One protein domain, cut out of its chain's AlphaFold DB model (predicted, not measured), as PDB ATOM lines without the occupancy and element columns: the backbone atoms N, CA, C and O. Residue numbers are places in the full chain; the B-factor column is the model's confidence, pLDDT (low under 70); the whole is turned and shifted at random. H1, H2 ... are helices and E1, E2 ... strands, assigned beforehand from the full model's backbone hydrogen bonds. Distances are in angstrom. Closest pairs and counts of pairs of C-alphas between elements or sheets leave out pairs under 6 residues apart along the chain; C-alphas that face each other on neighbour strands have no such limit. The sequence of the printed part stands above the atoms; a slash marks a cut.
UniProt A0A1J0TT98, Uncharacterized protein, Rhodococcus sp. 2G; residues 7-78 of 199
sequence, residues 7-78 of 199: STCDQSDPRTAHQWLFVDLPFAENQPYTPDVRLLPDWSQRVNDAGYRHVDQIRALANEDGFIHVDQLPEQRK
ATOM      1  N   SER A   7     182.367 197.735 179.257       94.88
ATOM      2  CA  SER A   7     183.249 197.744 178.080       94.88
ATOM      3  C   SER A   7     183.185 196.472 177.227       94.88
ATOM      4  O   SER A   7     183.691 196.456 176.110       94.88
ATOM      5  N   THR A   8     182.607 195.393 177.756       95.06
ATOM      6  CA  THR A   8     182.496 194.095 177.073       95.06
ATOM      7  C   THR A   8     181.085 193.786 176.591       95.06
ATOM      8  O   THR A   8     180.920 192.897 175.759       95.06
ATOM      9  N   CYS A   9     180.077 194.484 177.114       95.44
ATOM     10  CA  CYS A   9     178.698 194.345 176.676       95.44
ATOM     11  C   CYS A   9     178.470 195.155 175.401       95.44
ATOM     12  O   CYS A   9     178.717 196.363 175.390       95.44
ATOM     13  N   ASP A  10     177.936 194.513 174.363       94.94
ATOM     14  CA  ASP A  10     177.472 195.215 173.169       94.94
ATOM     15  C   ASP A  10     176.292 196.122 173.543       94.94
ATOM     16  O   ASP A  10     175.250 195.653 174.005       94.94
ATOM     17  N   GLN A  11     176.497 197.432 173.394       93.50
ATOM     18  CA  GLN A  11     175.516 198.466 173.728       93.50
ATOM     19  C   GLN A  11     174.434 198.631 172.650       93.50
ATOM     20  O   GLN A  11     173.466 199.357 172.881       93.50
ATOM     21  N   SER A  12     174.592 197.995 171.486       92.44
ATOM     22  CA  SER A  12     173.603 197.998 170.405       92.44
ATOM     23  C   SER A  12     172.586 196.858 170.522       92.44
ATOM     24  O   SER A  12     171.450 197.010 170.068       92.44
ATOM     25  N   ASP A  13     172.944 195.755 171.191       95.94
ATOM     26  CA  ASP A  13     172.023 194.653 171.473       95.94
ATOM     27  C   ASP A  13     171.319 194.861 172.832       95.94
ATOM     28  O   ASP A  13     171.957 194.784 173.889       95.94
ATOM     29  N   PRO A  14     169.987 195.075 172.858       96.50
ATOM     30  CA  PRO A  14     169.238 195.271 174.099       96.50
ATOM     31  C   PRO A  14     169.325 194.080 175.064       96.50
ATOM     32  O   PRO A  14     169.168 194.264 176.276       96.50
ATOM     33  N   ARG A  15     169.609 192.866 174.577       97.62
ATOM     34  CA  ARG A  15     169.795 191.682 175.425       97.62
ATOM     35  C   ARG A  15     171.145 191.684 176.140       97.62
ATOM     36  O   ARG A  15     171.282 190.977 177.134       97.62
ATOM     37  N   THR A  16     172.131 192.467 175.706       96.94
ATOM     38  CA  THR A  16     173.460 192.523 176.345       96.94
ATOM     39  C   THR A  16     173.797 193.872 176.963       96.94
ATOM     40  O   THR A  16     174.533 193.904 177.952       96.94
ATOM     41  N   ALA A  17     173.242 194.965 176.433       96.06
ATOM     42  CA  ALA A  17     173.620 196.342 176.752       96.06
ATOM     43  C   ALA A  17     173.665 196.652 178.256       96.06
ATOM     44  O   ALA A  17     174.560 197.360 178.722       96.06
ATOM     45  N   HIS A  18     172.743 196.075 179.030       97.25
ATOM     46  CA  HIS A  18     172.545 196.381 180.446       97.25
ATOM     47  C   HIS A  18     172.926 195.240 181.397       97.25
ATOM     48  O   HIS A  18     172.742 195.382 182.602       97.25
ATOM     49  N   GLN A  19     173.473 194.117 180.914       97.38
ATOM     50  CA  GLN A  19     173.786 192.968 181.784       97.38
ATOM     51  C   GLN A  19     174.761 193.313 182.919       97.38
ATOM     52  O   GLN A  19     174.645 192.776 184.018       97.38
ATOM     53  N   TRP A  20     175.694 194.230 182.658       96.25
ATOM     54  CA  TRP A  20     176.691 194.680 183.627       96.25
ATOM     55  C   TRP A  20     176.073 195.388 184.845       96.25
ATOM     56  O   TRP A  20     176.684 195.379 185.907       96.25
ATOM     57  N   LEU A  21     174.857 195.943 184.728       96.19
ATOM     58  CA  LEU A  21     174.142 196.574 185.847       96.19
ATOM     59  C   LEU A  21     173.734 195.575 186.932       96.19
ATOM     60  O   LEU A  21     173.460 195.978 188.056       96.19
ATOM     61  N   PHE A  22     173.647 194.290 186.590       96.75
ATOM     62  CA  PHE A  22     173.164 193.246 187.492       96.75
ATOM     63  C   PHE A  22     174.291 192.438 188.140       96.75
ATOM     64  O   PHE A  22     174.028 191.434 188.800       96.75
ATOM     65  N   VAL A  23     175.542 192.846 187.940       95.19
ATOM     66  CA  VAL A  23     176.695 192.249 188.614       95.19
ATOM     67  C   VAL A  23     176.846 192.903 189.980       95.19
ATOM     68  O   VAL A  23     176.851 194.125 190.069       95.19
ATOM     69  N   ASP A  24     177.009 192.085 191.021       94.50
ATOM     70  CA  ASP A  24     177.314 192.554 192.380       94.50
ATOM     71  C   ASP A  24     176.226 193.471 192.991       94.50
ATOM     72  O   ASP A  24     176.517 194.461 193.659       94.50
ATOM     73  N   LEU A  25     174.941 193.159 192.759       95.12
ATOM     74  CA  LEU A  25     173.826 193.947 193.298       95.12
ATOM     75  C   LEU A  25     173.799 193.900 194.834       95.12
ATOM     76  O   LEU A  25     174.014 192.835 195.418       95.12
ATOM     77  N   PRO A  26     173.437 194.999 195.513       94.31
ATOM     78  CA  PRO A  26     173.225 194.972 196.955       94.31
ATOM     79  C   PRO A  26     172.016 194.087 197.296       94.31
ATOM     80  O   PRO A  26     170.945 194.247 196.708       94.31
ATOM     81  N   PHE A  27     172.171 193.166 198.252       91.50
ATOM     82  CA  PHE A  27     171.083 192.288 198.698       91.50
ATOM     83  C   PHE A  27     170.844 192.351 200.208       91.50
ATOM     84  O   PHE A  27     169.808 192.856 200.632       91.50
ATOM     85  N   ALA A  28     171.792 191.881 201.023       92.38
ATOM     86  CA  ALA A  28     171.665 191.883 202.481       92.38
ATOM     87  C   ALA A  28     173.012 192.176 203.146       92.38
ATOM     88  O   ALA A  28     173.990 191.506 202.837       92.38
ATOM     89  N   GLU A  29     173.041 193.152 204.061       87.88
ATOM     90  CA  GLU A  29     174.223 193.619 204.807       87.88
ATOM     91  C   GLU A  29     175.484 193.768 203.937       87.88
ATOM     92  O   GLU A  29     175.682 194.816 203.330       87.88
ATOM     93  N   ASN A  30     176.310 192.720 203.856       89.06
ATOM     94  CA  ASN A  30     177.576 192.683 203.117       89.06
ATOM     95  C   ASN A  30     177.627 191.569 202.055       89.06
ATOM     96  O   ASN A  30     178.704 191.209 201.584       89.06
ATOM     97  N   GLN A  31     176.484 190.979 201.708       94.62
ATOM     98  CA  GLN A  31     176.384 189.953 200.682       94.62
ATOM     99  C   GLN A  31     175.880 190.571 199.374       94.62
ATOM    100  O   GLN A  31     174.725 191.017 199.314       94.62
ATOM    101  N   PRO A  32     176.705 190.562 198.313       94.31
ATOM    102  CA  PRO A  32     176.228 190.907 196.994       94.31
ATOM    103  C   PRO A  32     175.432 189.758 196.378       94.31
ATOM    104  O   PRO A  32     175.631 188.575 196.674       94.31
ATOM    105  N   TYR A  33     174.539 190.119 195.471       94.81
ATOM    106  CA  TYR A  33     173.737 189.208 194.684       94.81
ATOM    107  C   TYR A  33     174.018 189.435 193.206       94.81
ATOM    108  O   TYR A  33     173.861 190.530 192.677       94.81
ATOM    109  N   THR A  34     174.412 188.375 192.515       94.50
ATOM    110  CA  THR A  34     174.434 188.361 191.052       94.50
ATOM    111  C   THR A  34     173.384 187.352 190.597       94.50
ATOM    112  O   THR A  34     173.469 186.188 191.005       94.50
ATOM    113  N   PRO A  35     172.382 187.760 189.799       94.75
ATOM    114  CA  PRO A  35     171.377 186.847 189.268       94.75
ATOM    115  C   PRO A  35     171.992 185.721 188.431       94.75
ATOM    116  O   PRO A  35     173.105 185.834 187.914       94.75
ATOM    117  N   ASP A  36     171.225 184.646 188.237       95.31
ATOM    118  CA  ASP A  36     171.607 183.582 187.309       95.31
ATOM    119  C   ASP A  36     171.824 184.155 185.899       95.31
ATOM    120  O   ASP A  36     171.009 184.904 185.360       95.31
ATOM    121  N   VAL A  37     172.934 183.759 185.289       94.12
ATOM    122  CA  VAL A  37     173.396 184.180 183.961       94.12
ATOM    123  C   VAL A  37     172.370 183.978 182.843       94.12
ATOM    124  O   VAL A  37     172.401 184.700 181.850       94.12
ATOM    125  N   ARG A  38     171.443 183.028 182.997       95.88
ATOM    126  CA  ARG A  38     170.352 182.779 182.044       95.88
ATOM    127  C   ARG A  38     169.275 183.861 182.093       95.88
ATOM    128  O   ARG A  38     168.568 184.032 181.109       95.88
ATOM    129  N   LEU A  39     169.155 184.589 183.206       97.00
ATOM    130  CA  LEU A  39     168.176 185.665 183.391       97.00
ATOM    131  C   LEU A  39     168.677 187.012 182.863       97.00
ATOM    132  O   LEU A  39     167.868 187.849 182.460       97.00
ATOM    133  N   LEU A  40     169.998 187.219 182.844       96.25
ATOM    134  CA  LEU A  40     170.615 188.492 182.460       96.25
ATOM    135  C   LEU A  40     170.151 189.012 181.087       96.25
ATOM    136  O   LEU A  40     169.860 190.208 181.004       96.25
ATOM    137  N   PRO A  41     170.011 188.180 180.030       97.56
ATOM    138  CA  PRO A  41     169.542 188.668 178.737       97.56
ATOM    139  C   PRO A  41     168.130 189.252 178.772       97.56
ATOM    140  O   PRO A  41     167.871 190.307 178.194       97.56
ATOM    141  N   ASP A  42     167.218 188.590 179.479       97.81
ATOM    142  CA  ASP A  42     165.819 189.004 179.534       97.81
ATOM    143  C   ASP A  42     165.626 190.197 180.479       97.81
ATOM    144  O   ASP A  42     164.787 191.064 180.229       97.81
ATOM    145  N   TRP A  43     166.442 190.299 181.532       97.56
ATOM    146  CA  TRP A  43     166.482 191.472 182.407       97.56
ATOM    147  C   TRP A  43     167.077 192.691 181.697       97.56
ATOM    148  O   TRP A  43     166.529 193.787 181.801       97.56
ATOM    149  N   SER A  44     168.144 192.507 180.913       97.81
ATOM    150  CA  SER A  44     168.706 193.570 180.072       97.81
ATOM    151  C   SER A  44     167.675 194.063 179.058       97.81
ATOM    152  O   SER A  44     167.403 195.262 178.977       97.81
ATOM    153  N   GLN A  45     167.012 193.132 178.362       98.06
ATOM    154  CA  GLN A  45     165.925 193.459 177.443       98.06
ATOM    155  C   GLN A  45     164.806 194.231 178.153       98.06
ATOM    156  O   GLN A  45     164.288 195.199 177.602       98.06
ATOM    157  N   ARG A  46     164.442 193.835 179.380       97.44
ATOM    158  CA  ARG A  46     163.408 194.504 180.182       97.44
ATOM    159  C   ARG A  46     163.759 195.957 180.487       97.44
ATOM    160  O   ARG A  46     162.894 196.813 180.332       97.44
ATOM    161  N   VAL A  47     164.992 196.224 180.914       97.06
ATOM    162  CA  VAL A  47     165.484 197.587 181.184       97.06
ATOM    163  C   VAL A  47     165.404 198.434 179.916       97.06
ATOM    164  O   VAL A  47     164.863 199.539 179.941       97.06
ATOM    165  N   ASN A  48     165.828 197.874 178.782       97.19
ATOM    166  CA  ASN A  48     165.742 198.557 177.498       97.19
ATOM    167  C   ASN A  48     164.283 198.815 177.062       97.19
ATOM    168  O   ASN A  48     163.963 199.909 176.593       97.19
ATOM    169  N   ASP A  49     163.387 197.834 177.225       97.69
ATOM    170  CA  ASP A  49     161.953 197.945 176.917       97.69
ATOM    171  C   ASP A  49     161.237 198.974 177.801       97.69
ATOM    172  O   ASP A  49     160.286 199.611 177.348       97.69
ATOM    173  N   ALA A  50     161.699 199.155 179.041       97.12
ATOM    174  CA  ALA A  50     161.214 200.173 179.968       97.12
ATOM    175  C   ALA A  50     161.738 201.590 179.646       97.12
ATOM    176  O   ALA A  50     161.400 202.531 180.354       97.12
ATOM    177  N   GLY A  51     162.528 201.755 178.576       96.00
ATOM    178  CA  GLY A  51     162.996 203.059 178.093       96.00
ATOM    179  C   GLY A  51     164.312 203.535 178.711       96.00
ATOM    180  O   GLY A  51     164.791 204.613 178.370       96.00
ATOM    181  N   TYR A  52     164.948 202.745 179.579       95.94
ATOM    182  CA  TYR A  52     166.230 203.133 180.167       95.94
ATOM    183  C   TYR A  52     167.348 203.079 179.131       95.94
ATOM    184  O   TYR A  52     167.464 202.118 178.367       95.94
ATOM    185  N   ARG A  53     168.200 204.103 179.126       94.19
ATOM    186  CA  ARG A  53     169.388 204.194 178.274       94.19
ATOM    187  C   ARG A  53     170.579 204.643 179.101       94.19
ATOM    188  O   ARG A  53     170.437 205.430 180.036       94.19
ATOM    189  N   HIS A  54     171.753 204.129 178.761       94.25
ATOM    190  CA  HIS A  54     172.996 204.599 179.349       94.25
ATOM    191  C   HIS A  54     173.315 206.013 178.843       94.25
ATOM    192  O   HIS A  54     173.012 206.348 177.697       94.25
ATOM    193  N   VAL A  55     173.970 206.836 179.667       93.31
ATOM    194  CA  VAL A  55     174.291 208.232 179.318       93.31
ATOM    195  C   VAL A  55     175.089 208.345 178.016       93.31
ATOM    196  O   VAL A  55     174.849 209.261 177.240       93.31
ATOM    197  N   ASP A  56     175.975 207.393 177.723       92.56
ATOM    198  CA  ASP A  56     176.769 207.425 176.487       92.56
ATOM    199  C   ASP A  56     175.937 207.118 175.236       92.56
ATOM    200  O   ASP A  56     176.202 207.683 174.180       92.56
ATOM    201  N   GLN A  57     174.885 206.297 175.356       91.75
ATOM    202  CA  GLN A  57     173.934 206.080 174.257       91.75
ATOM    203  C   GLN A  57     173.160 207.366 173.955       91.75
ATOM    204  O   GLN A  57     172.897 207.666 172.798       91.75
ATOM    205  N   ILE A  58     172.827 208.139 174.991       93.94
ATOM    206  CA  ILE A  58     172.152 209.432 174.851       93.94
ATOM    207  C   ILE A  58     173.107 210.485 174.276       93.94
ATOM    208  O   ILE A  58     172.746 211.190 173.341       93.94
ATOM    209  N   ARG A  59     174.354 210.552 174.759       94.25
ATOM    210  CA  ARG A  59     175.384 211.459 174.220       94.25
ATOM    211  C   ARG A  59     175.677 211.212 172.744       94.25
ATOM    212  O   ARG A  59     175.924 212.169 172.028       94.25
ATOM    213  N   ALA A  60     175.621 209.961 172.287       93.38
ATOM    214  CA  ALA A  60     175.815 209.621 170.878       93.38
ATOM    215  C   ALA A  60     174.719 210.183 169.947       93.38
ATOM    216  O   ALA A  60     174.927 210.229 168.739       93.38
ATOM    217  N   LEU A  61     173.574 210.606 170.495       94.69
ATOM    218  CA  LEU A  61     172.500 211.269 169.746       94.69
ATOM    219  C   LEU A  61     172.680 212.791 169.676       94.69
ATOM    220  O   LEU A  61     171.957 213.452 168.935       94.69
ATOM    221  N   ALA A  62     173.599 213.358 170.462       96.75
ATOM    222  CA  ALA A  62     173.791 214.798 170.512       96.75
ATOM    223  C   ALA A  62     174.441 215.318 169.225       96.75
ATOM    224  O   ALA A  62     175.331 214.684 168.656       96.75
ATOM    225  N   ASN A  63     174.001 216.491 168.779       95.81
ATOM    226  CA  ASN A  63     174.649 217.214 167.691       95.81
ATOM    227  C   ASN A  63     175.973 217.863 168.154       95.81
ATOM    228  O   ASN A  63     176.381 217.727 169.309       95.81
ATOM    229  N   GLU A  64     176.646 218.587 167.254       95.44
ATOM    230  CA  GLU A  64     177.938 219.245 167.523       95.44
ATOM    231  C   GLU A  64     177.893 220.227 168.708       95.44
ATOM    232  O   GLU A  64     178.879 220.376 169.429       95.44
ATOM    233  N   ASP A  65     176.731 220.833 168.957       95.94
ATOM    234  CA  ASP A  65     176.488 221.775 170.053       95.94
ATOM    235  C   ASP A  65     176.032 221.088 171.359       95.94
ATOM    236  O   ASP A  65     175.782 221.751 172.367       95.94
ATOM    237  N   GLY A  66     175.899 219.757 171.366       95.31
ATOM    238  CA  GLY A  66     175.470 218.982 172.533       95.31
ATOM    239  C   GLY A  66     173.953 218.923 172.753       95.31
ATOM    240  O   GLY A  66     173.511 218.451 173.803       95.31
ATOM    241  N   PHE A  67     173.141 219.374 171.794       97.12
ATOM    242  CA  PHE A  67     171.682 219.271 171.853       97.12
ATOM    243  C   PHE A  67     171.185 217.933 171.304       97.12
ATOM    244  O   PHE A  67     171.698 217.419 170.312       97.12
ATOM    245  N   ILE A  68     170.131 217.402 171.928       97.12
ATOM    246  CA  ILE A  68     169.425 216.191 171.498       97.12
ATOM    247  C   ILE A  68     167.974 216.577 171.245       97.12
ATOM    248  O   ILE A  68     167.328 217.165 172.117       97.12
ATOM    249  N   HIS A  69     167.455 216.257 170.062       96.44
ATOM    250  CA  HIS A  69     166.042 216.478 169.782       96.44
ATOM    251  C   HIS A  69     165.205 215.391 170.466       96.44
ATOM    252  O   HIS A  69     165.573 214.219 170.434       96.44
ATOM    253  N   VAL A  70     164.066 215.753 171.063       94.50
ATOM    254  CA  VAL A  70     163.225 214.805 171.822       94.50
ATOM    255  C   VAL A  70     162.783 213.625 170.952       94.50
ATOM    256  O   VAL A  70     162.832 212.490 171.410       94.50
ATOM    257  N   ASP A  71     162.474 213.864 169.677       96.25
ATOM    258  CA  ASP A  71     162.072 212.819 168.719       96.25
ATOM    259  C   ASP A  71     163.171 211.784 168.408       96.25
ATOM    260  O   ASP A  71     162.898 210.747 167.809       96.25
ATOM    261  N   GLN A  72     164.427 212.054 168.778       94.31
ATOM    262  CA  GLN A  72     165.527 211.094 168.648       94.31
ATOM    263  C   GLN A  72     165.633 210.174 169.869       94.31
ATOM    264  O   GLN A  72     166.341 209.165 169.821       94.31
ATOM    265  N   LEU A  73     164.971 210.523 170.977       94.88
ATOM    266  CA  LEU A  73     165.031 209.736 172.196       94.88
ATOM    267  C   LEU A  73     164.269 208.420 172.004       94.88
ATOM    268  O   LEU A  73     163.134 208.418 171.531       94.88
ATOM    269  N   PRO A  74     164.861 207.282 172.398       92.69
ATOM    270  CA  PRO A  74     164.166 206.010 172.322       92.69
ATOM    271  C   PRO A  74     162.912 205.986 173.201       92.69
ATOM    272  O   PRO A  74     162.968 206.320 174.384       92.69
ATOM    273  N   GLU A  75     161.803 205.507 172.646       94.50
ATOM    274  CA  GLU A  75     160.541 205.400 173.374       94.50
ATOM    275  C   GLU A  75     160.483 204.157 174.279       94.50
ATOM    276  O   GLU A  75     161.023 203.084 173.976       94.50
ATOM    277  N   GLN A  76     159.773 204.294 175.400       96.81
ATOM    278  CA  GLN A  76     159.409 203.173 176.256       96.81
ATOM    279  C   GLN A  76     158.376 202.290 175.544       96.81
ATOM    280  O   GLN A  76     157.317 202.754 175.130       96.81
ATOM    281  N   ARG A  77     158.654 200.988 175.449       97.31
ATOM    282  CA  ARG A  77     157.799 200.025 174.731       97.31
ATOM    283  C   ARG A  77     156.853 199.265 175.649       97.31
ATOM    284  O   ARG A  77     155.790 198.839 175.207       97.31
ATOM    285  N   LYS A  78     157.233 199.083 176.918       98.06
ATOM    286  CA  LYS A  78     156.458 198.304 177.892       98.06
ATOM    287  C   LYS A  78     156.221 199.059 179.186       98.06
ATOM    288  O   LYS A  78     157.135 199.696 179.705       98.06
TER     289      LYS A  78
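This is residues 7 to 78 of the 199 residues of an uncharacterized protein of Rhodococcus sp. 2G (UniProt A0A1J0TT98). Little regular structure: a two-strand hairpin, E1 and E2, at one end, H1 and H2 packed together in the middle, and H3 with a long unnamed stretch, residues 60 to 78, that loops out at the other end and folds back toward H2. The 72 printed residues run H1, E1, E2, H2, H3, class mixed, with 26 in named elements. The whole is loose, radius of gyration of the C-alphas 14.6 A, spanning 44 by 24 by 21 A.

E1, residues 25 to 28, and E2, residues 31 to 33, form an antiparallel hairpin, with N 25 and O 33 at 2.8 A. H1, residues 19 to 22, touches H2, residues 40 to 49; their closest C-alphas, Gln 19 and Ser 44, are 5.4 A apart. H3, residues 55 to 59, touches no helix. Every O i to N i+4 pair is within hydrogen-bond range in H2 and H3; H1 is too short for one.

E1 begins at C-alpha 25 (173.826, 193.947, 193.298) and measures 9.7 A, E2 6.6 A, H1 5.7 A, H2 14.0 A. H3, 6.1 A, ends at C-alpha 59 (175.384, 211.459, 174.220).

The farthest C-alphas, Glu 29 and Glu 64, are 45.4 A apart. The printed part has no cut, no link is long, and no printed residue is under 70 in pLDDT.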